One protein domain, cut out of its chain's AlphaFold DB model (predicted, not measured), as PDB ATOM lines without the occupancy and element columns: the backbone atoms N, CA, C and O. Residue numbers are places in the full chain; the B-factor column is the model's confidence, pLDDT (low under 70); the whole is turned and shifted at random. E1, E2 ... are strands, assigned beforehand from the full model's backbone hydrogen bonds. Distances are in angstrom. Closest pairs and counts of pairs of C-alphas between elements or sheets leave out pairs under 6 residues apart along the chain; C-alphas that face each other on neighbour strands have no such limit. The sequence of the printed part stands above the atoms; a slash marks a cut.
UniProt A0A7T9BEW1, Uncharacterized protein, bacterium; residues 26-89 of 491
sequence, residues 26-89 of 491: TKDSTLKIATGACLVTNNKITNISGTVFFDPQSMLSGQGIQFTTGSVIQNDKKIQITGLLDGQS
ATOM      1  N   THR A  26      -6.782  -8.413  51.117       83.44
ATOM      2  CA  THR A  26      -6.761  -7.674  52.386       83.44
ATOM      3  C   THR A  26      -7.918  -6.687  52.463       83.44
ATOM      4  O   THR A  26      -8.368  -6.168  51.441       83.44
ATOM      5  N   LYS A  27      -8.341  -6.373  53.692       81.81
ATOM      6  CA  LYS A  27      -9.357  -5.346  53.987       81.81
ATOM      7  C   LYS A  27      -8.983  -3.940  53.512       81.81
ATOM      8  O   LYS A  27      -9.864  -3.113  53.298       81.81
ATOM      9  N   ASP A  28      -7.688  -3.697  53.324       86.00
ATOM     10  CA  ASP A  28      -7.136  -2.402  52.919       86.00
ATOM     11  C   ASP A  28      -7.095  -2.231  51.389       86.00
ATOM     12  O   ASP A  28      -6.865  -1.137  50.878       86.00
ATOM     13  N   SER A  29      -7.333  -3.310  50.637       90.19
ATOM     14  CA  SER A  29      -7.420  -3.260  49.176       90.19
ATOM     15  C   SER A  29      -8.696  -2.535  48.743       90.19
ATOM     16  O   SER A  29      -9.762  -2.779  49.307       90.19
ATOM     17  N   THR A  30      -8.611  -1.686  47.715       90.81
ATOM     18  CA  THR A  30      -9.770  -0.958  47.172       90.81
ATOM     19  C   THR A  30      -9.928  -1.207  45.675       90.81
ATOM     20  O   THR A  30      -8.986  -1.004  44.913       90.81
ATOM     21  N   LEU A  31     -11.129  -1.603  45.250       91.25
ATOM     22  CA  LEU A  31     -11.566  -1.593  43.854       91.25
ATOM     23  C   LEU A  31     -12.511  -0.408  43.665       91.25
ATOM     24  O   LEU A  31     -13.590  -0.392  44.249       91.25
ATOM     25  N   LYS A  32     -12.119   0.585  42.868       91.81
ATOM     26  CA  LYS A  32     -12.932   1.782  42.631       91.81
ATOM     27  C   LYS A  32     -13.515   1.782  41.218       91.81
ATOM     28  O   LYS A  32     -12.769   1.655  40.251       91.81
ATOM     29  N   ILE A  33     -14.827   1.976  41.113       91.56
ATOM     30  CA  ILE A  33     -15.551   2.241  39.872       91.56
ATOM     31  C   ILE A  33     -15.832   3.746  39.828       91.56
ATOM     32  O   ILE A  33     -16.523   4.282  40.696       91.56
ATOM     33  N   ALA A  34     -15.230   4.425  38.852       90.56
ATOM     34  CA  ALA A  34     -15.264   5.880  38.740       90.56
ATOM     35  C   ALA A  34     -16.623   6.416  38.256       90.56
ATOM     36  O   ALA A  34     -17.427   5.676  37.684       90.56
ATOM     37  N   THR A  35     -16.860   7.715  38.456       91.19
ATOM     38  CA  THR A  35     -18.079   8.408  38.011       91.19
ATOM     39  C   THR A  35     -18.380   8.126  36.539       91.19
ATOM     40  O   THR A  35     -17.513   8.291  35.682       91.19
ATOM     41  N   GLY A  36     -19.611   7.698  36.245       88.88
ATOM     42  CA  GLY A  36     -20.071   7.378  34.887       88.88
ATOM     43  C   GLY A  36     -19.512   6.080  34.288       88.88
ATOM     44  O   GLY A  36     -19.884   5.724  33.171       88.88
ATOM     45  N   ALA A  37     -18.642   5.351  34.996       91.56
ATOM     46  CA  ALA A  37     -18.119   4.072  34.527       91.56
ATOM     47  C   ALA A  37     -19.095   2.918  34.809       91.56
ATOM     48  O   ALA A  37     -19.784   2.895  35.831       91.56
ATOM     49  N   CYS A  38     -19.104   1.918  33.925       91.06
ATOM     50  CA  CYS A  38     -19.837   0.668  34.109       91.06
ATOM     51  C   CYS A  38     -18.852  -0.498  34.233       91.06
ATOM     52  O   CYS A  38     -18.085  -0.770  33.309       91.06
ATOM     53  N   LEU A  39     -18.882  -1.201  35.365       91.25
ATOM     54  CA  LEU A  39     -18.190  -2.472  35.524       91.25
ATOM     55  C   LEU A  39     -19.108  -3.596  35.027       91.25
ATOM     56  O   LEU A  39     -20.108  -3.913  35.666       91.25
ATOM     57  N   VAL A  40     -18.761  -4.203  33.893       90.94
ATOM     58  CA  VAL A  40     -19.477  -5.360  33.334       90.94
ATOM     59  C   VAL A  40     -18.741  -6.638  33.719       90.94
ATOM     60  O   VAL A  40     -17.557  -6.801  33.427       90.94
ATOM     61  N   THR A  41     -19.437  -7.558  34.375       90.38
ATOM     62  CA  THR A  41     -18.869  -8.819  34.867       90.38
ATOM     63  C   THR A  41     -19.456 -10.005  34.101       90.38
ATOM     64  O   THR A  41     -20.530 -10.502  34.426       90.38
ATOM     65  N   ASN A  42     -18.753 -10.492  33.073       87.81
ATOM     66  CA  ASN A  42     -19.183 -11.701  32.347       87.81
ATOM     67  C   ASN A  42     -19.118 -12.951  33.236       87.81
ATOM     68  O   ASN A  42     -19.950 -13.842  33.125       87.81
ATOM     69  N   ASN A  43     -18.140 -12.977  34.145       88.44
ATOM     70  CA  ASN A  43     -18.014 -13.953  35.219       88.44
ATOM     71  C   ASN A  43     -18.013 -13.218  36.557       88.44
ATOM     72  O   ASN A  43     -17.535 -12.085  36.652       88.44
ATOM     73  N   LYS A  44     -18.506 -13.889  37.598       90.38
ATOM     74  CA  LYS A  44     -18.517 -13.363  38.962       90.38
ATOM     75  C   LYS A  44     -17.091 -13.062  39.435       90.38
ATOM     76  O   LYS A  44     -16.223 -13.932  39.371       90.38
ATOM     77  N   ILE A  45     -16.859 -11.861  39.960       92.38
ATOM     78  CA  ILE A  45     -15.610 -11.541  40.663       92.38
ATOM     79  C   ILE A  45     -15.700 -12.168  42.054       92.38
ATOM     80  O   ILE A  45     -16.598 -11.832  42.815       92.38
ATOM     81  N   THR A  46     -14.805 -13.091  42.394       92.00
ATOM     82  CA  THR A  46     -14.862 -13.832  43.666       92.00
ATOM     83  C   THR A  46     -13.715 -13.465  44.604       92.00
ATOM     84  O   THR A  46     -12.699 -12.915  44.185       92.00
ATOM     85  N   ASN A  47     -13.870 -13.816  45.885       88.44
ATOM     86  CA  ASN A  47     -12.861 -13.641  46.934       88.44
ATOM     87  C   ASN A  47     -12.478 -12.177  47.200       88.44
ATOM     88  O   ASN A  47     -11.303 -11.849  47.394       88.44
ATOM     89  N   ILE A  48     -13.473 -11.286  47.222       93.56
ATOM     90  CA  ILE A  48     -13.264  -9.891  47.606       93.56
ATOM     91  C   ILE A  48     -13.315  -9.746  49.133       93.56
ATOM     92  O   ILE A  48     -14.376  -9.826  49.751       93.56
ATOM     93  N   SER A  49     -12.154  -9.522  49.755       92.44
ATOM     94  CA  SER A  49     -12.026  -9.125  51.167       92.44
ATOM     95  C   SER A  49     -11.752  -7.627  51.367       92.44
ATOM     96  O   SER A  49     -11.561  -7.194  52.496       92.44
ATOM     97  N   GLY A  50     -11.691  -6.834  50.293       92.06
ATOM     98  CA  GLY A  50     -11.411  -5.397  50.334       92.06
ATOM     99  C   GLY A  50     -12.660  -4.515  50.310       92.06
ATOM    100  O   GLY A  50     -13.782  -4.958  50.566       92.06
ATOM    101  N   THR A  51     -12.456  -3.246  49.972       93.25
ATOM    102  CA  THR A  51     -13.523  -2.267  49.751       93.25
ATOM    103  C   THR A  51     -13.802  -2.111  48.257       93.25
ATOM    104  O   THR A  51     -12.884  -1.860  47.481       93.25
ATOM    105  N   VAL A  52     -15.062  -2.209  47.843       93.50
ATOM    106  CA  VAL A  52     -15.506  -1.808  46.504       93.50
ATOM    107  C   VAL A  52     -16.175  -0.443  46.607       93.50
ATOM    108  O   VAL A  52     -17.145  -0.281  47.345       93.50
ATOM    109  N   PHE A  53     -15.637   0.547  45.905       93.44
ATOM    110  CA  PHE A  53     -16.106   1.926  45.917       93.44
ATOM    111  C   PHE A  53     -16.801   2.253  44.595       93.44
ATOM    112  O   PHE A  53     -16.177   2.181  43.541       93.44
ATOM    113  N   PHE A  54     -18.062   2.661  44.661       92.06
ATOM    114  CA  PHE A  54     -18.856   3.147  43.538       92.06
ATOM    115  C   PHE A  54     -19.021   4.665  43.665       92.06
ATOM    116  O   PHE A  54     -19.718   5.149  44.563       92.06
ATOM    117  N   ASP A  55     -18.372   5.422  42.777       90.31
ATOM    118  CA  ASP A  55     -18.614   6.863  42.631       90.31
ATOM    119  C   ASP A  55     -20.066   7.125  42.157       90.31
ATOM    120  O   ASP A  55     -20.719   6.220  41.615       90.31
ATOM    121  N   PRO A  56     -20.599   8.353  42.308       88.12
ATOM    122  CA  PRO A  56     -21.903   8.719  41.757       88.12
ATOM    123  C   PRO A  56     -22.032   8.352  40.269       88.12
ATOM    124  O   PRO A  56     -21.079   8.480  39.509       88.12
ATOM    125  N   GLN A  57     -23.214   7.900  39.841       87.44
ATOM    126  CA  GLN A  57     -23.499   7.486  38.452       87.44
ATOM    127  C   GLN A  57     -22.662   6.304  37.920       87.44
ATOM    128  O   GLN A  57     -22.746   5.993  36.734       87.44
ATOM    129  N   SER A  58     -21.867   5.632  38.758       91.06
ATOM    130  CA  SER A  58     -21.243   4.364  38.374       91.06
ATOM    131  C   SER A  58     -22.254   3.215  38.387       91.06
ATOM    132  O   SER A  58     -23.238   3.237  39.133       91.06
ATOM    133  N   MET A  59     -22.011   2.203  37.555       91.00
ATOM    134  CA  MET A  59     -22.882   1.036  37.407       91.00
ATOM    135  C   MET A  59     -22.097  -0.269  37.548       91.00
ATOM    136  O   MET A  59     -20.931  -0.364  37.159       91.00
ATOM    137  N   LEU A  60     -22.765  -1.291  38.072       93.00
ATOM    138  CA  LEU A  60     -22.352  -2.688  37.997       93.00
ATOM    139  C   LEU A  60     -23.371  -3.413  37.118       93.00
ATOM    140  O   LEU A  60     -24.561  -3.160  37.246       93.00
ATOM    141  N   SER A  61     -22.916  -4.296  36.235       93.56
ATOM    142  CA  SER A  61     -23.783  -5.180  35.451       93.56
ATOM    143  C   SER A  61     -23.150  -6.565  35.284       93.56
ATOM    144  O   SER A  61     -21.946  -6.751  35.500       93.56
ATOM    145  N   GLY A  62     -23.958  -7.558  34.908       93.19
ATOM    146  CA  GLY A  62     -23.527  -8.950  34.752       93.19
ATOM    147  C   GLY A  62     -23.619  -9.774  36.044       93.19
ATOM    148  O   GLY A  62     -24.528  -9.586  36.846       93.19
ATOM    149  N   GLN A  63     -22.690 -10.714  36.228       91.88
ATOM    150  CA  GLN A  63     -22.698 -11.746  37.279       91.88
ATOM    151  C   GLN A  63     -22.334 -11.248  38.693       91.88
ATOM    152  O   GLN A  63     -22.502 -11.981  39.669       91.88
ATOM    153  N   GLY A  64     -21.817 -10.027  38.818       95.00
ATOM    154  CA  GLY A  64     -21.579  -9.342  40.083       95.00
ATOM    155  C   GLY A  64     -20.250  -9.642  40.780       95.00
ATOM    156  O   GLY A  64     -19.295 -10.177  40.206       95.00
ATOM    157  N   ILE A  65     -20.198  -9.261  42.056       95.19
ATOM    158  CA  ILE A  65     -19.027  -9.309  42.932       95.19
ATOM    159  C   ILE A  65     -19.376 -10.064  44.217       95.19
ATOM    160  O   ILE A  65     -20.243  -9.649  44.982       95.19
ATOM    161  N   GLN A  66     -18.673 -11.160  44.479       95.12
ATOM    162  CA  GLN A  66     -18.801 -11.967  45.684       95.12
ATOM    163  C   GLN A  66     -17.722 -11.627  46.705       95.12
ATOM    164  O   GLN A  66     -16.516 -11.759  46.468       95.12
ATOM    165  N   PHE A  67     -18.201 -11.256  47.880       95.38
ATOM    166  CA  PHE A  67     -17.400 -10.864  49.017       95.38
ATOM    167  C   PHE A  67     -17.159 -12.062  49.928       95.38
ATOM    168  O   PHE A  67     -18.038 -12.893  50.139       95.38
ATOM    169  N   THR A  68     -15.958 -12.145  50.490       92.94
ATOM    170  CA  THR A  68     -15.656 -13.080  51.582       92.94
ATOM    171  C   THR A  68     -15.783 -12.358  52.916       92.94
ATOM    172  O   THR A  68     -16.436 -12.861  53.821       92.94
ATOM    173  N   THR A  69     -15.201 -11.159  53.006       88.06
ATOM    174  CA  THR A  69     -15.222 -10.264  54.174       88.06
ATOM    175  C   THR A  69     -14.881  -8.848  53.716       88.06
ATOM    176  O   THR A  69     -13.738  -8.421  53.866       88.06
ATOM    177  N   GLY A  70     -15.806  -8.135  53.078       92.69
ATOM    178  CA  GLY A  70     -15.474  -6.839  52.485       92.69
ATOM    179  C   GLY A  70     -16.488  -5.749  52.765       92.69
ATOM    180  O   GLY A  70     -17.396  -5.894  53.583       92.69
ATOM    181  N   SER A  71     -16.286  -4.610  52.114       93.38
ATOM    182  CA  SER A  71     -17.176  -3.463  52.230       93.38
ATOM    183  C   SER A  71     -17.569  -2.927  50.869       93.38
ATOM    184  O   SER A  71     -16.758  -2.914  49.950       93.38
ATOM    185  N   VAL A  72     -18.790  -2.421  50.765       93.00
ATOM    186  CA  VAL A  72     -19.228  -1.622  49.617       93.00
ATOM    187  C   VAL A  72     -19.389  -0.192  50.096       93.00
ATOM    188  O   VAL A  72     -19.961   0.038  51.160       93.00
ATOM    189  N   ILE A  73     -18.852   0.762  49.342       91.31
ATOM    190  CA  ILE A  73     -19.081   2.188  49.547       91.31
ATOM    191  C   ILE A  73     -19.771   2.732  48.308       91.31
ATOM    192  O   ILE A  73     -19.221   2.641  47.217       91.31
ATOM    193  N   GLN A  74     -20.949   3.320  48.479       87.31
ATOM    194  CA  GLN A  74     -21.644   4.035  47.412       87.31
ATOM    195  C   GLN A  74     -22.229   5.328  47.974       87.31
ATOM    196  O   GLN A  74     -22.923   5.292  48.989       87.31
ATOM    197  N   ASN A  75     -21.948   6.471  47.340       81.38
ATOM    198  CA  ASN A  75     -22.392   7.796  47.805       81.38
ATOM    199  C   ASN A  75     -22.084   8.038  49.302       81.38
ATOM    200  O   ASN A  75     -22.966   8.404  50.079       81.38
ATOM    201  N   ASP A  76     -20.852   7.730  49.726       79.88
ATOM    202  CA  ASP A  76     -20.365   7.791  51.119       79.88
ATOM    203  C   ASP A  76     -21.067   6.858  52.120       79.88
ATOM    204  O   ASP A  76     -20.885   6.963  53.342       79.88
ATOM    205  N   LYS A  77     -21.863   5.904  51.634       86.56
ATOM    206  CA  LYS A  77     -22.543   4.898  52.452       86.56
ATOM    207  C   LYS A  77     -21.744   3.609  52.432       86.56
ATOM    208  O   LYS A  77     -21.718   2.914  51.424       86.56
ATOM    209  N   LYS A  78     -21.060   3.323  53.542       89.88
ATOM    210  CA  LYS A  78     -20.271   2.099  53.721       89.88
ATOM    211  C   LYS A  78     -21.107   0.993  54.355       89.88
ATOM    212  O   LYS A  78     -21.661   1.211  55.421       89.88
ATOM    213  N   ILE A  79     -21.105  -0.195  53.783       91.69
ATOM    214  CA  ILE A  79     -21.688  -1.405  54.379       91.69
ATOM    215  C   ILE A  79     -20.655  -2.516  54.414       91.69
ATOM    216  O   ILE A  79     -19.718  -2.485  53.616       91.69
ATOM    217  N   GLN A  80     -20.814  -3.483  55.317       94.31
ATOM    218  CA  GLN A  80     -20.001  -4.700  55.303       94.31
ATOM    219  C   GLN A  80     -20.841  -5.880  54.835       94.31
ATOM    220  O   GLN A  80     -21.991  -6.022  55.249       94.31
ATOM    221  N   ILE A  81     -20.265  -6.702  53.958       95.31
ATOM    222  CA  ILE A  81     -20.943  -7.856  53.372       95.31
ATOM    223  C   ILE A  81     -19.993  -9.044  53.185       95.31
ATOM    224  O   ILE A  81     -18.807  -8.876  52.888       95.31
ATOM    225  N   THR A  82     -20.540 -10.255  53.310       95.12
ATOM    226  CA  THR A  82     -19.881 -11.524  52.930       95.12
ATOM    227  C   THR A  82     -20.645 -12.281  51.826       95.12
ATOM    228  O   THR A  82     -20.374 -13.454  51.556       95.12
ATOM    229  N   GLY A  83     -21.610 -11.607  51.184       96.19
ATOM    230  CA  GLY A  83     -22.487 -12.124  50.126       96.19
ATOM    231  C   GLY A  83     -22.119 -11.671  48.707       96.19
ATOM    232  O   GLY A  83     -20.992 -11.257  48.438       96.19
ATOM    233  N   LEU A  84     -23.075 -11.770  47.784       96.38
ATOM    234  CA  LEU A  84     -22.940 -11.343  46.386       96.38
ATOM    235  C   LEU A  84     -23.646  -9.998  46.175       96.38
ATOM    236  O   LEU A  84     -24.828  -9.901  46.465       96.38
ATOM    237  N   LEU A  85     -22.946  -8.999  45.637       96.06
ATOM    238  CA  LEU A  85     -23.558  -7.821  45.020       96.06
ATOM    239  C   LEU A  85     -23.689  -8.088  43.517       96.06
ATOM    240  O   LEU A  85     -22.669  -8.201  42.837       96.06
ATOM    241  N   ASP A  86     -24.904  -8.230  43.006       94.56
ATOM    242  CA  ASP A  86     -25.142  -8.583  41.605       94.56
ATOM    243  C   ASP A  86     -25.142  -7.371  40.649       94.56
ATOM    244  O   ASP A  86     -24.995  -6.212  41.051       94.56
ATOM    245  N   GLY A  87     -25.315  -7.642  39.353       90.69
ATOM    246  CA  GLY A  87     -25.440  -6.620  38.315       90.69
ATOM    247  C   GLY A  87     -26.746  -5.818  38.332       90.69
ATOM    248  O   GLY A  87     -26.868  -4.871  37.562       90.69
ATOM    249  N   GLN A  88     -27.716  -6.168  39.176       89.44
ATOM    250  CA  GLN A  88     -28.959  -5.423  39.387       89.44
ATOM    251  C   GLN A  88     -28.939  -4.609  40.690       89.44
ATOM    252  O   GLN A  88     -29.958  -4.040  41.076       89.44
ATOM    253  N   SER A  89     -27.778  -4.488  41.345       87.31
ATOM    254  CA  SER A  89     -27.630  -3.814  42.643       87.31
ATOM    255  C   SER A  89     -28.426  -4.482  43.772       87.31
ATOM    256  O   SER A  89     -28.947  -3.812  44.662       87.31
TER     257      SER A  89
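This is residues 26 to 89 of the 491 residues of an uncharacterized protein of bacterium (UniProt A0A7T9BEW1). The printed part is wound in stacked turns as a short three-sided solenoid: E1, E4, E7 and E8 make one wall, E2 and E5 a second, E3 and E6 a third. E1, E2 and E3 make one turn, E4, E5 and E6 the next, and E7 starts another before E8 folds back beside it as a hairpin. The 64 residues hold no named helix and eight named strands, E1 to E8 in chain order; the class is all strand. The largest sheet, E1 E4 E7 E8, is mixed, and the two pairs E2 E5 and E3 E6 are parallel. The whole is compact, with a radius of gyration of the C-alphas of 10.6 A, and rounded, spanning 26 by 26 by 16 A.

Begin at the largest sheet, where E1, residues 30 to 33, is an edge strand, parallel to E4, residues 51 to 54, at 15 degrees; N 31 is 2.9 A from O 51, within hydrogen-bond range. E4 is parallel to E7, residues 70 to 74, at 18 degrees, with N 52 and O 71 at 2.8 A. E7 forms a hairpin with E8, residues 77 to 81, the other edge strand, antiparallel at 154 degrees, with N 79 and O 72 at 2.9 A. From edge to edge the strands' lines turn by 58 degrees. Next look at E2, residues 38 to 41, parallel to E5, residues 59 to 62, at 21 degrees, with N 39 and O 59 at 2.8 A. E3, residues 45 to 48, is parallel to E6, residues 65 to 67, also at 21 degrees, with N 66 and O 45 at 2.7 A. E5 runs on into E6 across a break of 2 residues, at 95 degrees. Residues 65 to 66 of E6 also pair with residues 84 to 85, antiparallel. The closest C-alphas of E1 and E2 are those of Ile 33 and Leu 39, 6.9 A apart; E1 and E3 are apart.

Find C-alpha 70 at (-15.474, -6.839, 52.485); from there E7 runs 13.5 A to residue 74. E8 covers 12.9 A from residue 77 to C-alpha 81 at (-20.943, -7.856, 53.372). The first strand, E1, begins at C-alpha 30, (-9.770, -0.958, 47.172), and E4 starts at residue 51. In the two sheets of two strands, look for E2 from residue 38 and E5 from residue 59, and for E3 from residue 45 and E6 from residue 65.

The two C-alphas farthest apart are those of Asn 42 and Asp 76, at 27.1 A. The printed part has no cut, and each link from one named strand to the next is tight. The mean pLDDT of the printed part is 91.0, and no printed residue of this model is under 70.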